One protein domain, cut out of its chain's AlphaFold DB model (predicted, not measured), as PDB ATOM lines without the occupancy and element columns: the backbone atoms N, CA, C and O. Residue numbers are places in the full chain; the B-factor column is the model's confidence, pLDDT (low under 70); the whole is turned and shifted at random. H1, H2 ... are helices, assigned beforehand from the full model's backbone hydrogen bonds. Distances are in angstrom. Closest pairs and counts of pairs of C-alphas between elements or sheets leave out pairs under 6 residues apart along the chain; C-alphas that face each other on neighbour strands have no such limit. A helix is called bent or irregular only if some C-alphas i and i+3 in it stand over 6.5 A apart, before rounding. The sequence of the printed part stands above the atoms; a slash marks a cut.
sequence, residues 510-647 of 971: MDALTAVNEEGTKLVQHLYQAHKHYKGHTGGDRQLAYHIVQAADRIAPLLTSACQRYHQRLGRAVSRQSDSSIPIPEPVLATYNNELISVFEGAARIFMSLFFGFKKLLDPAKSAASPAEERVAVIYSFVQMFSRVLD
ATOM      1  N   MET A 510     283.841 219.560 205.926       65.88
ATOM      2  CA  MET A 510     283.477 220.017 204.569       65.88
ATOM      3  C   MET A 510     284.118 221.358 204.148       65.88
ATOM      4  O   MET A 510     284.276 221.608 202.951       65.88
ATOM      5  N   ASP A 511     284.531 222.203 205.097       67.31
ATOM      6  CA  ASP A 511     285.133 223.521 204.831       67.31
ATOM      7  C   ASP A 511     286.474 223.445 204.082       67.31
ATOM      8  O   ASP A 511     286.856 224.371 203.366       67.31
ATOM      9  N   ALA A 512     287.177 222.310 204.172       69.69
ATOM     10  CA  ALA A 512     288.387 222.071 203.387       69.69
ATOM     11  C   ALA A 512     288.109 222.058 201.871       69.69
ATOM     12  O   ALA A 512     288.991 222.391 201.082       69.69
ATOM     13  N   LEU A 513     286.888 221.693 201.461       75.56
ATOM     14  CA  LEU A 513     286.488 221.545 200.060       75.56
ATOM     15  C   LEU A 513     286.022 222.880 199.467       75.56
ATOM     16  O   LEU A 513     286.457 223.252 198.378       75.56
ATOM     17  N   THR A 514     285.201 223.634 200.207       78.06
ATOM     18  CA  THR A 514     284.746 224.986 199.816       78.06
ATOM     19  C   THR A 514     285.922 225.961 199.670       78.06
ATOM     20  O   THR A 514     285.896 226.851 198.821       78.06
ATOM     21  N   ALA A 515     287.001 225.754 200.432       74.44
ATOM     22  CA  ALA A 515     288.227 226.545 200.358       74.44
ATOM     23  C   ALA A 515     289.081 226.310 199.088       74.44
ATOM     24  O   ALA A 515     290.025 227.078 198.848       74.44
ATOM     25  N   VAL A 516     288.816 225.271 198.279       74.12
ATOM     26  CA  VAL A 516     289.612 224.955 197.072       74.12
ATOM     27  C   VAL A 516     289.235 225.855 195.895       74.12
ATOM     28  O   VAL A 516     290.099 226.562 195.369       74.12
ATOM     29  N   ASN A 517     287.971 225.790 195.472       78.25
ATOM     30  CA  ASN A 517     287.397 226.458 194.303       78.25
ATOM     31  C   ASN A 517     285.853 226.491 194.417       78.25
ATOM     32  O   ASN A 517     285.272 225.902 195.327       78.25
ATOM     33  N   GLU A 518     285.172 227.142 193.468       77.62
ATOM     34  CA  GLU A 518     283.700 227.177 193.439       77.62
ATOM     35  C   GLU A 518     283.049 225.789 193.317       77.62
ATOM     36  O   GLU A 518     281.936 225.581 193.799       77.62
ATOM     37  N   GLU A 519     283.731 224.840 192.670       76.56
ATOM     38  CA  GLU A 519     283.229 223.481 192.447       76.56
ATOM     39  C   GLU A 519     283.113 222.696 193.754       76.56
ATOM     40  O   GLU A 519     282.147 221.957 193.930       76.56
ATOM     41  N   GLY A 520     284.011 222.931 194.716       77.62
ATOM     42  CA  GLY A 520     283.880 222.424 196.080       77.62
ATOM     43  C   GLY A 520     282.604 222.921 196.763       77.62
ATOM     44  O   GLY A 520     281.868 222.127 197.342       77.62
ATOM     45  N   THR A 521     282.274 224.207 196.630       79.44
ATOM     46  CA  THR A 521     281.035 224.782 197.191       79.44
ATOM     47  C   THR A 521     279.776 224.211 196.531       79.44
ATOM     48  O   THR A 521     278.833 223.839 197.233       79.44
ATOM     49  N   LYS A 522     279.776 224.058 195.201       82.50
ATOM     50  CA  LYS A 522     278.676 223.430 194.439       82.50
ATOM     51  C   LYS A 522     278.508 221.948 194.818       82.50
ATOM     52  O   LYS A 522     277.383 221.486 195.004       82.50
ATOM     53  N   LEU A 523     279.616 221.231 195.030       84.75
ATOM     54  CA  LEU A 523     279.633 219.851 195.523       84.75
ATOM     55  C   LEU A 523     278.999 219.731 196.919       84.75
ATOM     56  O   LEU A 523     278.139 218.874 197.120       84.75
ATOM     57  N   VAL A 524     279.360 220.609 197.866       82.44
ATOM     58  CA  VAL A 524     278.760 220.629 199.217       82.44
ATOM     59  C   VAL A 524     277.250 220.906 199.152       82.44
ATOM     60  O   VAL A 524     276.479 220.254 199.860       82.44
ATOM     61  N   GLN A 525     276.810 221.828 198.288       81.62
ATOM     62  CA  GLN A 525     275.389 222.141 198.093       81.62
ATOM     63  C   GLN A 525     274.603 220.928 197.573       81.62
ATOM     64  O   GLN A 525     273.602 220.546 198.185       81.62
ATOM     65  N   HIS A 526     275.057 220.291 196.490       83.88
ATOM     66  CA  HIS A 526     274.366 219.127 195.924       83.88
ATOM     67  C   HIS A 526     274.414 217.903 196.843       83.88
ATOM     68  O   HIS A 526     273.430 217.168 196.922       83.88
ATOM     69  N   LEU A 527     275.487 217.723 197.619       83.69
ATOM     70  CA  LEU A 527     275.549 216.672 198.630       83.69
ATOM     71  C   LEU A 527     274.537 216.894 199.765       83.69
ATOM     72  O   LEU A 527     273.863 215.948 200.171       83.69
ATOM     73  N   TYR A 528     274.390 218.124 200.270       81.25
ATOM     74  CA  TYR A 528     273.378 218.441 201.288       81.25
ATOM     75  C   TYR A 528     271.952 218.230 200.746       81.25
ATOM     76  O   TYR A 528     271.087 217.689 201.439       81.25
ATOM     77  N   GLN A 529     271.719 218.578 199.476       81.31
ATOM     78  CA  GLN A 529     270.463 218.293 198.779       81.31
ATOM     79  C   GLN A 529     270.210 216.776 198.662       81.31
ATOM     80  O   GLN A 529     269.116 216.326 198.999       81.31
ATOM     81  N   ALA A 530     271.216 215.970 198.304       81.12
ATOM     82  CA  ALA A 530     271.104 214.508 198.271       81.12
ATOM     83  C   ALA A 530     270.759 213.904 199.650       81.12
ATOM     84  O   ALA A 530     269.811 213.127 199.751       81.12
ATOM     85  N   HIS A 531     271.422 214.331 200.736       77.62
ATOM     86  CA  HIS A 531     271.115 213.851 202.096       77.62
ATOM     87  C   HIS A 531     269.688 214.188 202.554       77.62
ATOM     88  O   HIS A 531     269.053 213.390 203.250       77.62
ATOM     89  N   LYS A 532     269.127 215.321 202.112       78.75
ATOM     90  CA  LYS A 532     267.710 215.644 202.345       78.75
ATOM     91  C   LYS A 532     266.776 214.601 201.710       78.75
ATOM     92  O   LYS A 532     265.759 214.253 202.306       78.75
ATOM     93  N   HIS A 533     267.147 214.048 200.553       75.56
ATOM     94  CA  HIS A 533     266.448 212.927 199.915       75.56
ATOM     95  C   HIS A 533     266.829 211.547 200.500       75.56
ATOM     96  O   HIS A 533     266.067 210.590 200.343       75.56
ATOM     97  N   TYR A 534     267.930 211.418 201.256       76.06
ATOM     98  CA  TYR A 534     268.216 210.216 202.058       76.06
ATOM     99  C   TYR A 534     267.266 210.095 203.255       76.06
ATOM    100  O   TYR A 534     266.643 209.043 203.402       76.06
ATOM    101  N   LYS A 535     267.069 211.175 204.032       66.94
ATOM    102  CA  LYS A 535     266.108 211.215 205.158       66.94
ATOM    103  C   LYS A 535     264.630 211.144 204.696       66.94
ATOM    104  O   LYS A 535     263.752 210.786 205.479       66.94
ATOM    105  N   GLY A 536     264.336 211.464 203.430       61.66
ATOM    106  CA  GLY A 536     262.987 211.418 202.852       61.66
ATOM    107  C   GLY A 536     262.459 210.005 202.555       61.66
ATOM    108  O   GLY A 536     263.176 209.159 202.010       61.66
ATOM    109  N   HIS A 537     261.178 209.783 202.862       54.50
ATOM    110  CA  HIS A 537     260.416 208.580 202.515       54.50
ATOM    111  C   HIS A 537     259.427 208.896 201.381       54.50
ATOM    112  O   HIS A 537     258.611 209.797 201.539       54.50
ATOM    113  N   THR A 538     259.544 208.133 200.284       52.50
ATOM    114  CA  THR A 538     258.794 208.176 199.004       52.50
ATOM    115  C   THR A 538     258.842 209.486 198.183       52.50
ATOM    116  O   THR A 538     258.778 210.597 198.696       52.50
ATOM    117  N   GLY A 539     258.960 209.347 196.851       56.34
ATOM    118  CA  GLY A 539     258.682 210.420 195.878       56.34
ATOM    119  C   GLY A 539     259.825 211.376 195.489       56.34
ATOM    120  O   GLY A 539     259.528 212.479 195.034       56.34
ATOM    121  N   GLY A 540     261.104 211.007 195.658       63.91
ATOM    122  CA  GLY A 540     262.247 211.918 195.424       63.91
ATOM    123  C   GLY A 540     263.349 211.419 194.480       63.91
ATOM    124  O   GLY A 540     264.370 212.092 194.341       63.91
ATOM    125  N   ASP A 541     263.178 210.247 193.871       69.62
ATOM    126  CA  ASP A 541     264.249 209.467 193.237       69.62
ATOM    127  C   ASP A 541     264.939 210.227 192.089       69.62
ATOM    128  O   ASP A 541     266.168 210.275 192.029       69.62
ATOM    129  N   ARG A 542     264.169 210.942 191.259       75.69
ATOM    130  CA  ARG A 542     264.681 211.756 190.143       75.69
ATOM    131  C   ARG A 542     265.513 212.953 190.596       75.69
ATOM    132  O   ARG A 542     266.534 213.277 189.987       75.69
ATOM    133  N   GLN A 543     265.079 213.636 191.655       79.62
ATOM    134  CA  GLN A 543     265.832 214.735 192.263       79.62
ATOM    135  C   GLN A 543     267.103 214.196 192.921       79.62
ATOM    136  O   GLN A 543     268.163 214.809 192.798       79.62
ATOM    137  N   LEU A 544     267.021 213.022 193.553       82.88
ATOM    138  CA  LEU A 544     268.180 212.371 194.142       82.88
ATOM    139  C   LEU A 544     269.209 211.964 193.074       82.88
ATOM    140  O   LEU A 544     270.379 212.311 193.214       82.88
ATOM    141  N   ALA A 545     268.780 211.327 191.982       81.44
ATOM    142  CA  ALA A 545     269.634 210.995 190.843       81.44
ATOM    143  C   ALA A 545     270.290 212.253 190.243       81.44
ATOM    144  O   ALA A 545     271.504 212.274 190.049       81.44
ATOM    145  N   TYR A 546     269.530 213.338 190.041       84.69
ATOM    146  CA  TYR A 546     270.073 214.626 189.583       84.69
ATOM    147  C   TYR A 546     271.173 215.170 190.512       84.69
ATOM    148  O   TYR A 546     272.239 215.568 190.037       84.69
ATOM    149  N   HIS A 547     270.945 215.168 191.828       84.75
ATOM    150  CA  HIS A 547     271.927 215.664 192.795       84.75
ATOM    151  C   HIS A 547     273.155 214.746 192.922       84.75
ATOM    152  O   HIS A 547     274.263 215.263 193.071       84.75
ATOM    153  N   ILE A 548     272.999 213.423 192.779       86.62
ATOM    154  CA  ILE A 548     274.126 212.477 192.719       86.62
ATOM    155  C   ILE A 548     274.968 212.711 191.457       86.62
ATOM    156  O   ILE A 548     276.184 212.858 191.572       86.62
ATOM    157  N   VAL A 549     274.343 212.819 190.278       86.62
ATOM    158  CA  VAL A 549     275.038 213.074 189.000       86.62
ATOM    159  C   VAL A 549     275.805 214.397 189.046       86.62
ATOM    160  O   VAL A 549     276.987 214.434 188.704       86.62
ATOM    161  N   GLN A 550     275.172 215.482 189.513       87.25
ATOM    162  CA  GLN A 550     275.848 216.779 189.632       87.25
ATOM    163  C   GLN A 550     276.992 216.752 190.651       87.25
ATOM    164  O   GLN A 550     278.020 217.377 190.409       87.25
ATOM    165  N   ALA A 551     276.857 216.023 191.763       87.25
ATOM    166  CA  ALA A 551     277.939 215.871 192.732       87.25
ATOM    167  C   ALA A 551     279.115 215.048 192.163       87.25
ATOM    168  O   ALA A 551     280.263 215.477 192.268       87.25
ATOM    169  N   ALA A 552     278.847 213.917 191.502       88.50
ATOM    170  CA  ALA A 552     279.875 213.081 190.877       88.50
ATOM    171  C   ALA A 552     280.700 213.856 189.833       88.50
ATOM    172  O   ALA A 552     281.931 213.806 189.846       88.50
ATOM    173  N   ASP A 553     280.034 214.643 188.984       88.06
ATOM    174  CA  ASP A 553     280.668 215.425 187.917       88.06
ATOM    175  C   ASP A 553     281.704 216.450 188.440       88.06
ATOM    176  O   ASP A 553     282.729 216.677 187.786       88.06
ATOM    177  N   ARG A 554     281.501 217.018 189.645       88.56
ATOM    178  CA  ARG A 554     282.400 218.048 190.224       88.56
ATOM    179  C   ARG A 554     283.576 217.489 191.028       88.56
ATOM    180  O   ARG A 554     284.521 218.233 191.304       88.56
ATOM    181  N   ILE A 555     283.571 216.200 191.375       89.12
ATOM    182  CA  ILE A 555     284.654 215.578 192.157       89.12
ATOM    183  C   ILE A 555     285.991 215.637 191.402       89.12
ATOM    184  O   ILE A 555     287.003 216.023 191.988       89.12
ATOM    185  N   ALA A 556     286.017 215.319 190.105       86.94
ATOM    186  CA  ALA A 556     287.273 215.306 189.351       86.94
ATOM    187  C   ALA A 556     287.898 216.712 189.174       86.94
ATOM    188  O   ALA A 556     289.060 216.878 189.556       86.94
ATOM    189  N   PRO A 557     287.165 217.756 188.722       87.69
ATOM    190  CA  PRO A 557     287.704 219.120 188.650       87.69
ATOM    191  C   PRO A 557     288.198 219.665 189.997       87.69
ATOM    192  O   PRO A 557     289.188 220.401 190.036       87.69
ATOM    193  N   LEU A 558     287.546 219.296 191.107       90.38
ATOM    194  CA  LEU A 558     287.965 219.658 192.464       90.38
ATOM    195  C   LEU A 558     289.325 219.040 192.831       90.38
ATOM    196  O   LEU A 558     290.223 219.764 193.270       90.38
ATOM    197  N   LEU A 559     289.505 217.733 192.611       89.94
ATOM    198  CA  LEU A 559     290.766 217.038 192.900       89.94
ATOM    199  C   LEU A 559     291.911 217.531 192.002       89.94
ATOM    200  O   LEU A 559     292.998 217.824 192.509       89.94
ATOM    201  N   THR A 560     291.663 217.720 190.702       89.12
ATOM    202  CA  THR A 560     292.643 218.303 189.770       89.12
ATOM    203  C   THR A 560     293.039 219.717 190.202       89.12
ATOM    204  O   THR A 560     294.232 220.007 190.321       89.12
ATOM    205  N   SER A 561     292.070 220.573 190.557       87.88
ATOM    206  CA  SER A 561     292.335 221.926 191.076       87.88
ATOM    207  C   SER A 561     293.178 221.903 192.354       87.88
ATOM    208  O   SER A 561     294.134 222.672 192.478       87.88
ATOM    209  N   ALA A 562     292.871 221.010 193.299       88.75
ATOM    210  CA  ALA A 562     293.624 220.866 194.543       88.75
ATOM    211  C   ALA A 562     295.077 220.430 194.283       88.75
ATOM    212  O   ALA A 562     296.014 221.033 194.818       88.75
ATOM    213  N   CYS A 563     295.289 219.449 193.398       88.50
ATOM    214  CA  CYS A 563     296.625 219.027 192.984       88.50
ATOM    215  C   CYS A 563     297.393 220.141 192.257       88.50
ATOM    216  O   CYS A 563     298.557 220.378 192.586       88.50
ATOM    217  N   GLN A 564     296.782 220.863 191.314       86.81
ATOM    218  CA  GLN A 564     297.432 221.986 190.625       86.81
ATOM    219  C   GLN A 564     297.823 223.102 191.614       86.81
ATOM    220  O   GLN A 564     298.966 223.569 191.606       86.81
ATOM    221  N   ARG A 565     296.925 223.471 192.541       85.62
ATOM    222  CA  ARG A 565     297.165 224.481 193.591       85.62
ATOM    223  C   ARG A 565     298.304 224.077 194.535       85.62
ATOM    224  O   ARG A 565     299.110 224.929 194.907       85.62
ATOM    225  N   TYR A 566     298.414 222.791 194.878       85.19
ATOM    226  CA  TYR A 566     299.518 222.236 195.669       85.19
ATOM    227  C   TYR A 566     300.876 222.394 194.959       85.19
ATOM    228  O   TYR A 566     301.792 222.990 195.529       85.19
ATOM    229  N   HIS A 567     301.007 221.972 193.692       80.62
ATOM    230  CA  HIS A 567     302.273 222.129 192.950       80.62
ATOM    231  C   HIS A 567     302.612 223.607 192.694       80.62
ATOM    232  O   HIS A 567     303.775 223.996 192.799       80.62
ATOM    233  N   GLN A 568     301.613 224.464 192.446       82.12
ATOM    234  CA  GLN A 568     301.834 225.906 192.298       82.12
ATOM    235  C   GLN A 568     302.339 226.551 193.604       82.12
ATOM    236  O   GLN A 568     303.206 227.426 193.557       82.12
ATOM    237  N   ARG A 569     301.846 226.116 194.773       80.69
ATOM    238  CA  ARG A 569     302.358 226.564 196.080       80.69
ATOM    239  C   ARG A 569     303.787 226.082 196.335       80.69
ATOM    240  O   ARG A 569     304.603 226.896 196.757       80.69
ATOM    241  N   LEU A 570     304.116 224.824 196.019       73.81
ATOM    242  CA  LEU A 570     305.495 224.315 196.095       73.81
ATOM    243  C   LEU A 570     306.447 225.123 195.200       73.81
ATOM    244  O   LEU A 570     307.459 225.627 195.683       73.81
ATOM    245  N   GLY A 571     306.087 225.334 193.930       71.06
ATOM    246  CA  GLY A 571     306.879 226.141 192.998       71.06
ATOM    247  C   GLY A 571     307.081 227.583 193.475       71.06
ATOM    248  O   GLY A 571     308.193 228.105 193.405       71.06
ATOM    249  N   ARG A 572     306.041 228.216 194.038       71.81
ATOM    250  CA  ARG A 572     306.134 229.564 194.630       71.81
ATOM    251  C   ARG A 572     306.961 229.605 195.917       71.81
ATOM    252  O   ARG A 572     307.620 230.615 196.147       71.81
ATOM    253  N   ALA A 573     306.949 228.553 196.736       66.75
ATOM    254  CA  ALA A 573     307.802 228.455 197.920       66.75
ATOM    255  C   ALA A 573     309.283 228.380 197.516       66.75
ATOM    256  O   ALA A 573     310.062 229.238 197.923       66.75
ATOM    257  N   VAL A 574     309.641 227.456 196.614       64.81
ATOM    258  CA  VAL A 574     311.012 227.331 196.084       64.81
ATOM    259  C   VAL A 574     311.466 228.624 195.396       64.81
ATOM    260  O   VAL A 574     312.562 229.110 195.663       64.81
ATOM    261  N   SER A 575     310.616 229.233 194.562       62.97
ATOM    262  CA  SER A 575     310.956 230.472 193.847       62.97
ATOM    263  C   SER A 575     311.122 231.695 194.758       62.97
ATOM    264  O   SER A 575     311.752 232.658 194.335       62.97
ATOM    265  N   ARG A 576     310.572 231.684 195.980       59.72
ATOM    266  CA  ARG A 576     310.786 232.733 196.996       59.72
ATOM    267  C   ARG A 576     312.035 232.501 197.853       59.72
ATOM    268  O   ARG A 576     312.394 233.374 198.634       59.72
ATOM    269  N   GLN A 577     312.681 231.342 197.724       56.03
ATOM    270  CA  GLN A 577     313.887 230.959 198.467       56.03
ATOM    271  C   GLN A 577     315.147 230.943 197.577       56.03
ATOM    272  O   GLN A 577     316.165 230.387 197.973       56.03
ATOM    273  N   SER A 578     315.120 231.559 196.386       50.75
ATOM    274  CA  SER A 578     316.247 231.579 195.429       50.75
ATOM    275  C   SER A 578     317.588 231.995 196.047       50.75
ATOM    276  O   SER A 578     318.638 231.468 195.657       50.75
ATOM    277  N   ASP A 579     317.522 232.893 197.029       47.84
ATOM    278  CA  ASP A 579     318.649 233.641 197.586       47.84
ATOM    279  C   ASP A 579     319.235 232.992 198.856       47.84
ATOM    280  O   ASP A 579     320.277 233.425 199.345       47.84
ATOM    281  N   SER A 580     318.618 231.927 199.391       47.00
ATOM    282  CA  SER A 580     319.157 231.177 200.538       47.00
ATOM    283  C   SER A 580     318.981 229.665 200.374       47.00
ATOM    284  O   SER A 580     317.921 229.170 200.006       47.00
ATOM    285  N   SER A 581     320.035 228.893 200.644       45.81
ATOM    286  CA  SER A 581     320.078 227.443 200.399       45.81
ATOM    287  C   SER A 581     319.406 226.616 201.507       45.81
ATOM    288  O   SER A 581     319.984 225.646 201.999       45.81
ATOM    289  N   ILE A 582     318.210 227.022 201.932       50.94
ATOM    290  CA  ILE A 582     317.437 226.383 203.004       50.94
ATOM    291  C   ILE A 582     316.245 225.651 202.362       50.94
ATOM    292  O   ILE A 582     315.538 226.262 201.559       50.94
ATOM    293  N   PRO A 583     315.989 224.364 202.676       59.59
ATOM    294  CA  PRO A 583     314.790 223.675 202.194       59.59
ATOM    295  C   PRO A 583     313.504 224.363 202.687       59.59
ATOM    296  O   PRO A 583     313.525 225.138 203.645       59.59
ATOM    297  N   ILE A 584     312.365 224.068 202.045       63.25
ATOM    298  CA  ILE A 584     311.049 224.550 202.501       63.25
ATOM    299  C   ILE A 584     310.879 224.154 203.980       63.25
ATOM    300  O   ILE A 584     311.020 222.966 204.281       63.25
ATOM    301  N   PRO A 585     310.574 225.093 204.900       67.75
ATOM    302  CA  PRO A 585     310.403 224.769 206.309       67.75
ATOM    303  C   PRO A 585     309.369 223.661 206.505       67.75
ATOM    304  O   PRO A 585     308.223 223.786 206.069       67.75
ATOM    305  N   GLU A 586     309.773 222.590 207.186       67.62
ATOM    306  CA  GLU A 586     308.960 221.395 207.428       67.62
ATOM    307  C   GLU A 586     307.522 221.684 207.913       67.62
ATOM    308  O   GLU A 586     306.606 221.102 207.329       67.62
ATOM    309  N   PRO A 587     307.248 222.616 208.858       70.94
ATOM    310  CA  PRO A 587     305.869 222.950 209.226       70.94
ATOM    311  C   PRO A 587     305.034 223.531 208.071       70.94
ATOM    312  O   PRO A 587     303.855 223.211 207.969       70.94
ATOM    313  N   VAL A 588     305.622 224.326 207.168       74.25
ATOM    314  CA  VAL A 588     304.908 224.911 206.011       74.25
ATOM    315  C   VAL A 588     304.590 223.833 204.974       74.25
ATOM    316  O   VAL A 588     303.481 223.785 204.437       74.25
ATOM    317  N   LEU A 589     305.541 222.926 204.727       74.94
ATOM    318  CA  LEU A 589     305.320 221.765 203.867       74.94
ATOM    319  C   LEU A 589     304.255 220.828 204.462       74.94
ATOM    320  O   LEU A 589     303.392 220.342 203.734       74.94
ATOM    321  N   ALA A 590     304.261 220.626 205.784       76.75
ATOM    322  CA  ALA A 590     303.234 219.865 206.488       76.75
ATOM    323  C   ALA A 590     301.840 220.503 206.348       76.75
ATOM    324  O   ALA A 590     300.886 219.777 206.080       76.75
ATOM    325  N   THR A 591     301.706 221.834 206.429       82.31
ATOM    326  CA  THR A 591     300.428 222.523 206.161       82.31
ATOM    327  C   THR A 591     299.907 222.215 204.754       82.31
ATOM    328  O   THR A 591     298.770 221.766 204.615       82.31
ATOM    329  N   TYR A 592     300.738 222.365 203.715       83.06
ATOM    330  CA  TYR A 592     300.320 222.099 202.330       83.06
ATOM    331  C   TYR A 592     299.992 220.621 202.076       83.06
ATOM    332  O   TYR A 592     299.076 220.319 201.311       83.06
ATOM    333  N   ASN A 593     300.711 219.701 202.726       83.25
ATOM    334  CA  ASN A 593     300.413 218.270 202.680       83.25
ATOM    335  C   ASN A 593     299.059 217.964 203.339       83.25
ATOM    336  O   ASN A 593     298.257 217.231 202.764       83.25
ATOM    337  N   ASN A 594     298.795 218.540 204.515       84.44
ATOM    338  CA  ASN A 594     297.576 218.300 205.285       84.44
ATOM    339  C   ASN A 594     296.333 218.893 204.603       84.44
ATOM    340  O   ASN A 594     295.313 218.213 204.550       84.44
ATOM    341  N   GLU A 595     296.425 220.098 204.024       84.62
ATOM    342  CA  GLU A 595     295.355 220.681 203.192       84.62
ATOM    343  C   GLU A 595     295.002 219.785 201.995       84.62
ATOM    344  O   GLU A 595     293.832 219.643 201.648       84.62
ATOM    345  N   LEU A 596     295.997 219.158 201.356       86.75
ATOM    346  CA  LEU A 596     295.724 218.256 200.240       86.75
ATOM    347  C   LEU A 596     295.123 216.926 200.720       86.75
ATOM    348  O   LEU A 596     294.202 216.408 200.095       86.75
ATOM    349  N   ILE A 597     295.617 216.374 201.831       85.50
ATOM    350  CA  ILE A 597     295.097 215.124 202.403       85.50
ATOM    351  C   ILE A 597     293.636 215.293 202.843       85.50
ATOM    352  O   ILE A 597     292.816 214.446 202.490       85.50
ATOM    353  N   SER A 598     293.274 216.387 203.523       85.56
ATOM    354  CA  SER A 598     291.894 216.610 203.981       85.56
ATOM    355  C   SER A 598     290.899 216.757 202.825       85.56
ATOM    356  O   SER A 598     289.801 216.207 202.905       85.56
ATOM    357  N   VAL A 599     291.291 217.396 201.716       87.12
ATOM    358  CA  VAL A 599     290.475 217.460 200.488       87.12
ATOM    359  C   VAL A 599     290.237 216.068 199.894       87.12
ATOM    360  O   VAL A 599     289.110 215.745 199.519       87.12
ATOM    361  N   PHE A 600     291.264 215.216 199.842       87.62
ATOM    362  CA  PHE A 600     291.137 213.852 199.315       87.62
ATOM    363  C   PHE A 600     290.343 212.916 200.237       87.62
ATOM    364  O   PHE A 600     289.560 212.102 199.745       87.62
ATOM    365  N   GLU A 601     290.493 213.034 201.559       85.75
ATOM    366  CA  GLU A 601     289.646 212.302 202.507       85.75
ATOM    367  C   GLU A 601     288.189 212.775 202.456       85.75
ATOM    368  O   GLU A 601     287.278 211.946 202.464       85.75
ATOM    369  N   GLY A 602     287.960 214.089 202.361       85.12
ATOM    370  CA  GLY A 602     286.635 214.673 202.171       85.12
ATOM    371  C   GLY A 602     285.968 214.110 200.920       85.12
ATOM    372  O   GLY A 602     284.907 213.499 201.018       85.12
ATOM    373  N   ALA A 603     286.631 214.197 199.763       87.31
ATOM    374  CA  ALA A 603     286.137 213.619 198.515       87.31
ATOM    375  C   ALA A 603     285.841 212.109 198.624       87.31
ATOM    376  O   ALA A 603     284.839 211.647 198.081       87.31
ATOM    377  N   ALA A 604     286.663 211.335 199.347       85.38
ATOM    378  CA  ALA A 604     286.424 209.904 199.562       85.38
ATOM    379  C   ALA A 604     285.160 209.632 200.400       85.38
ATOM    380  O   ALA A 604     284.364 208.766 200.036       85.38
ATOM    381  N   ARG A 605     284.935 210.396 201.480       85.56
ATOM    382  CA  ARG A 605     283.706 210.308 202.294       85.56
ATOM    383  C   ARG A 605     282.471 210.722 201.484       85.56
ATOM    384  O   ARG A 605     281.450 210.044 201.543       85.56
ATOM    385  N   ILE A 606     282.589 211.772 200.665       87.06
ATOM    386  CA  ILE A 606     281.536 212.197 199.730       87.06
ATOM    387  C   ILE A 606     281.203 211.081 198.742       87.06
ATOM    388  O   ILE A 606     280.030 210.749 198.601       87.06
ATOM    389  N   PHE A 607     282.198 210.465 198.095       88.06
ATOM    390  CA  PHE A 607     281.948 209.367 197.160       88.06
ATOM    391  C   PHE A 607     281.199 208.201 197.827       88.06
ATOM    392  O   PHE A 607     280.213 207.730 197.271       88.06
ATOM    393  N   MET A 608     281.597 207.783 199.035       84.81
ATOM    394  CA  MET A 608     280.884 206.724 199.766       84.81
ATOM    395  C   MET A 608     279.433 207.112 200.093       84.81
ATOM    396  O   MET A 608     278.536 206.283 199.967       84.81
ATOM    397  N   SER A 609     279.184 208.377 200.443       85.19
ATOM    398  CA  SER A 609     277.831 208.899 200.667       85.19
ATOM    399  C   SER A 609     276.997 208.953 199.374       85.19
ATOM    400  O   SER A 609     275.829 208.567 199.381       85.19
ATOM    401  N   LEU A 610     277.577 209.336 198.230       87.56
ATOM    402  CA  LEU A 610     276.907 209.262 196.920       87.56
ATOM    403  C   LEU A 610     276.630 207.810 196.496       87.56
ATOM    404  O   LEU A 610     275.569 207.519 195.944       87.56
ATOM    405  N   PHE A 611     277.547 206.889 196.796       84.56
ATOM    406  CA  PHE A 611     277.390 205.457 196.538       84.56
ATOM    407  C   PHE A 611     276.295 204.826 197.418       84.56
ATOM    408  O   PHE A 611     275.529 203.992 196.938       84.56
ATOM    409  N   PHE A 612     276.132 205.280 198.665       82.94
ATOM    410  CA  PHE A 612     274.971 204.943 199.499       82.94
ATOM    411  C   PHE A 612     273.656 205.455 198.882       82.94
ATOM    412  O   PHE A 612     272.669 204.721 198.831       82.94
ATOM    413  N   GLY A 613     273.651 206.671 198.326       78.88
ATOM    414  CA  GLY A 613     272.516 207.203 197.566       78.88
ATOM    415  C   GLY A 613     272.156 206.363 196.339       78.88
ATOM    416  O   GLY A 613     270.984 206.066 196.114       78.88
ATOM    417  N   PHE A 614     273.163 205.910 195.591       82.69
ATOM    418  CA  PHE A 614     272.996 204.966 194.484       82.69
ATOM    419  C   PHE A 614     272.448 203.609 194.960       82.69
ATOM    420  O   PHE A 614     271.501 203.103 194.364       82.69
ATOM    421  N   LYS A 615     272.932 203.069 196.090       78.12
ATOM    422  CA  LYS A 615     272.353 201.868 196.723       78.12
ATOM    423  C   LYS A 615     270.877 202.074 197.107       78.12
ATOM    424  O   LYS A 615     270.079 201.166 196.896       78.12
ATOM    425  N   LYS A 616     270.481 203.259 197.598       77.00
ATOM    426  CA  LYS A 616     269.066 203.587 197.885       77.00
ATOM    427  C   LYS A 616     268.205 203.619 196.610       77.00
ATOM    428  O   LYS A 616     267.063 203.177 196.658       77.00
ATOM    429  N   LEU A 617     268.748 204.074 195.475       73.88
ATOM    430  CA  LEU A 617     268.084 204.030 194.157       73.88
ATOM    431  C   LEU A 617     268.001 202.612 193.546       73.88
ATOM    432  O   LEU A 617     267.311 202.421 192.544       73.88
ATOM    433  N   LEU A 618     268.695 201.629 194.129       69.12
ATOM    434  CA  LEU A 618     268.685 200.222 193.714       69.12
ATOM    435  C   LEU A 618     267.790 199.323 194.588       69.12
ATOM    436  O   LEU A 618     267.609 198.162 194.234       69.12
ATOM    437  N   ASP A 619     267.238 199.816 195.703       67.06
ATOM    438  CA  ASP A 619     266.461 199.016 196.665       67.06
ATOM    439  C   ASP A 619     265.088 198.584 196.087       67.06
ATOM    440  O   ASP A 619     264.170 199.413 195.973       67.06
ATOM    441  N   PRO A 620     264.891 197.291 195.746       55.75
ATOM    442  CA  PRO A 620     263.654 196.824 195.126       55.75
ATOM    443  C   PRO A 620     262.469 196.811 196.101       55.75
ATOM    444  O   PRO A 620     261.325 196.779 195.654       55.75
ATOM    445  N   ALA A 621     262.704 196.864 197.419       52.59
ATOM    446  CA  ALA A 621     261.636 196.847 198.419       52.59
ATOM    447  C   ALA A 621     260.921 198.204 198.562       52.59
ATOM    448  O   ALA A 621     259.845 198.271 199.157       52.59
ATOM    449  N   LYS A 622     261.508 199.288 198.033       54.31
ATOM    450  CA  LYS A 622     260.974 200.661 198.144       54.31
ATOM    451  C   LYS A 622     260.669 201.318 196.796       54.31
ATOM    452  O   LYS A 622     259.956 202.320 196.767       54.31
ATOM    453  N   SER A 623     261.166 200.763 195.690       43.72
ATOM    454  CA  SER A 623     261.020 201.349 194.356       43.72
ATOM    455  C   SER A 623     259.858 200.736 193.564       43.72
ATOM    456  O   SER A 623     260.030 199.817 192.763       43.72
ATOM    457  N   ALA A 624     258.656 201.290 193.745       46.28
ATOM    458  CA  ALA A 624     257.530 201.041 192.846       46.28
ATOM    459  C   ALA A 624     257.783 201.721 191.481       46.28
ATOM    460  O   ALA A 624     257.322 202.833 191.233       46.28
ATOM    461  N   ALA A 625     258.535 201.030 190.618       50.53
ATOM    462  CA  ALA A 625     258.916 201.430 189.260       50.53
ATOM    463  C   ALA A 625     259.779 202.709 189.143       50.53
ATOM    464  O   ALA A 625     259.374 203.694 188.524       50.53
ATOM    465  N   SER A 626     261.030 202.669 189.626       49.50
ATOM    466  CA  SER A 626     262.050 203.622 189.149       49.50
ATOM    467  C   SER A 626     262.361 203.399 187.655       49.50
ATOM    468  O   SER A 626     262.634 202.260 187.242       49.50
ATOM    469  N   PRO A 627     262.355 204.454 186.815       58.69
ATOM    470  CA  PRO A 627     262.669 204.331 185.396       58.69
ATOM    471  C   PRO A 627     264.152 203.987 185.204       58.69
ATOM    472  O   PRO A 627     265.028 204.569 185.844       58.69
ATOM    473  N   ALA A 628     264.448 203.051 184.295       63.22
ATOM    474  CA  ALA A 628     265.818 202.582 184.059       63.22
ATOM    475  C   ALA A 628     266.784 203.710 183.644       63.22
ATOM    476  O   ALA A 628     267.950 203.692 184.033       63.22
ATOM    477  N   GLU A 629     266.270 204.721 182.936       68.31
ATOM    478  CA  GLU A 629     266.994 205.923 182.501       68.31
ATOM    479  C   GLU A 629     267.755 206.618 183.645       68.31
ATOM    480  O   GLU A 629     268.902 207.030 183.473       68.31
ATOM    481  N   GLU A 630     267.141 206.729 184.828       72.69
ATOM    482  CA  GLU A 630     267.713 207.465 185.962       72.69
ATOM    483  C   GLU A 630     268.841 206.673 186.647       72.69
ATOM    484  O   GLU A 630     269.801 207.271 187.133       72.69
ATOM    485  N   ARG A 631     268.790 205.333 186.604       73.94
ATOM    486  CA  ARG A 631     269.872 204.462 187.101       73.94
ATOM    487  C   ARG A 631     271.078 204.475 186.160       73.94
ATOM    488  O   ARG A 631     272.200 204.687 186.622       73.94
ATOM    489  N   VAL A 632     270.843 204.345 184.850       76.12
ATOM    490  CA  VAL A 632     271.894 204.419 183.816       76.12
ATOM    491  C   VAL A 632     272.608 205.775 183.858       76.12
ATOM    492  O   VAL A 632     273.833 205.820 183.795       76.12
ATOM    493  N   ALA A 633     271.878 206.879 184.063       80.56
ATOM    494  CA  ALA A 633     272.478 208.206 184.209       80.56
ATOM    495  C   ALA A 633     273.443 208.314 185.410       80.56
ATOM    496  O   ALA A 633     274.503 208.933 185.287       80.56
ATOM    497  N   VAL A 634     273.122 207.692 186.555       83.56
ATOM    498  CA  VAL A 634     274.028 207.660 187.719       83.56
ATOM    499  C   VAL A 634     275.255 206.787 187.439       83.56
ATOM    500  O   VAL A 634     276.373 207.255 187.670       83.56
ATOM    501  N   ILE A 635     275.078 205.580 186.885       83.25
ATOM    502  CA  ILE A 635     276.188 204.676 186.515       83.25
ATOM    503  C   ILE A 635     277.146 205.383 185.550       83.25
ATOM    504  O   ILE A 635     278.339 205.488 185.840       83.25
ATOM    505  N   TYR A 636     276.616 205.967 184.472       84.69
ATOM    506  CA  TYR A 636     277.386 206.761 183.517       84.69
ATOM    507  C   TYR A 636     278.146 207.904 184.205       84.69
ATOM    508  O   TYR A 636     279.335 208.085 183.957       84.69
ATOM    509  N   SER A 637     277.510 208.644 185.124       85.44
ATOM    510  CA  SER A 637     278.181 209.737 185.846       85.44
ATOM    511  C   SER A 637     279.335 209.261 186.738       85.44
ATOM    512  O   SER A 637     280.365 209.931 186.807       85.44
ATOM    513  N   PHE A 638     279.220 208.084 187.366       88.25
ATOM    514  CA  PHE A 638     280.309 207.495 188.144       88.25
ATOM    515  C   PHE A 638     281.433 206.962 187.252       88.25
ATOM    516  O   PHE A 638     282.597 207.209 187.565       88.25
ATOM    517  N   VAL A 639     281.127 206.290 186.137       88.56
ATOM    518  CA  VAL A 639     282.143 205.824 185.172       88.56
ATOM    519  C   VAL A 639     282.857 207.015 184.523       88.56
ATOM    520  O   VAL A 639     284.082 207.020 184.425       88.56
ATOM    521  N   GLN A 640     282.131 208.084 184.188       87.19
ATOM    522  CA  GLN A 640     282.695 209.328 183.665       87.19
ATOM    523  C   GLN A 640     283.527 210.084 184.714       87.19
ATOM    524  O   GLN A 640     284.571 210.638 184.365       87.19
ATOM    525  N   MET A 641     283.123 210.089 185.989       90.12
ATOM    526  CA  MET A 641     283.934 210.607 187.100       90.12
ATOM    527  C   MET A 641     285.204 209.765 187.288       90.12
ATOM    528  O   MET A 641     286.286 210.329 187.431       90.12
ATOM    529  N   PHE A 642     285.099 208.434 187.254       89.56
ATOM    530  CA  PHE A 642     286.250 207.531 187.326       89.56
ATOM    531  C   PHE A 642     287.195 207.758 186.145       89.56
ATOM    532  O   PHE A 642     288.393 207.858 186.381       89.56
ATOM    533  N   SER A 643     286.672 207.966 184.928       90.25
ATOM    534  CA  SER A 643     287.456 208.431 183.776       90.25
ATOM    535  C   SER A 643     288.121 209.765 184.065       90.25
ATOM    536  O   SER A 643     289.324 209.835 183.930       90.25
ATOM    537  N   ARG A 644     287.413 210.794 184.552       87.75
ATOM    538  CA  ARG A 644     288.031 212.114 184.780       87.75
ATOM    539  C   ARG A 644     289.032 212.157 185.939       87.75
ATOM    540  O   ARG A 644     289.915 213.009 185.951       87.75
ATOM    541  N   VAL A 645     288.948 211.249 186.913       88.25
ATOM    542  CA  VAL A 645     290.008 211.074 187.928       88.25
ATOM    543  C   VAL A 645     291.114 210.133 187.425       88.25
ATOM    544  O   VAL A 645     292.269 210.306 187.813       88.25
ATOM    545  N   LEU A 646     290.797 209.249 186.471       86.88
ATOM    546  CA  LEU A 646     291.720 208.706 185.472       86.88
ATOM    547  C   LEU A 646     292.061 209.726 184.356       86.88
ATOM    548  O   LEU A 646     292.566 209.308 183.320       86.88
ATOM    549  N   ASP A 647     291.810 211.030 184.555       87.06
ATOM    550  CA  ASP A 647     292.269 212.129 183.693       87.06
ATOM    551  C   ASP A 647     292.997 213.236 184.489       87.06
ATOM    552  O   ASP A 647     293.484 214.226 183.945       87.06
TER     553      ASP A 647
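AT A GLANCE: This is residues 510 to 647 of the 971 residues of the protein "54S ribosomal protein L35" of Lasiodiplodia theobromae (UniProt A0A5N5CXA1). This is a long rod of helices: the bent H3, running nearly straight, and H4 form a long hairpin, and H2 and H5 pack on H3a toward one end. Four-residue H1 packs on H2 and H4. The printed part has 138 residues with five named helices, H1 to H5 in chain order, and no named strand: all helix. It is loose, with a radius of gyration of the C-alphas of 18.9 A and spans of 69 by 27 by 20 A.

HOW THE PARTS SIT: Start at H1, residues 511 to 514; it touches residues 520 to 524 of H2, residues 518 to 535, closest at C-alphas 514 and 521, 4.6 A. H3, residues 541 to 575, was assigned as one helix by its hydrogen bonds but is bent: C-alphas 553 and 556 are 6.8 A apart, and arms H3a, 541 to 553, and H3b, 556 to 575, stand at 25 degrees. H2 and H3a are a hairpin, closest at C-alphas 523 and 551, 5.1 A. H3b and H4, residues 586 to 617, are another, at 2 degrees, closest at C-alphas 562 and 596, 6.6 A. H5, residues 628 to 645, touches H3a, the same way at a shallow tilt of 13 degrees, closest at C-alphas 549 and 637, 5.6 A. H2 and H5 are apart. H2, H3a, H3b, H4 and H5 form a bundle, helices side by side, and in each every O i to N i+4 pair is within hydrogen-bond range; H1 is too short for one.

IN THESE COORDINATES: Find C-alpha 511 at (285.133, 223.521, 204.831), where H1 begins. H2 spans 26.5 A, H3a 18.3 A, H3b 28.5 A, H4 46.4 A; H5, 25.9 A, ends at (290.008, 211.074, 187.928).

THE WHOLE: The C-alphas of Asp 579 and Ala 624 are farthest apart, 69.4 A. The printed part has no cut and no long link. Look for pLDDT under 70 at residues 510 to 512, 535 to 541, 573 to 586 and 618 to 629.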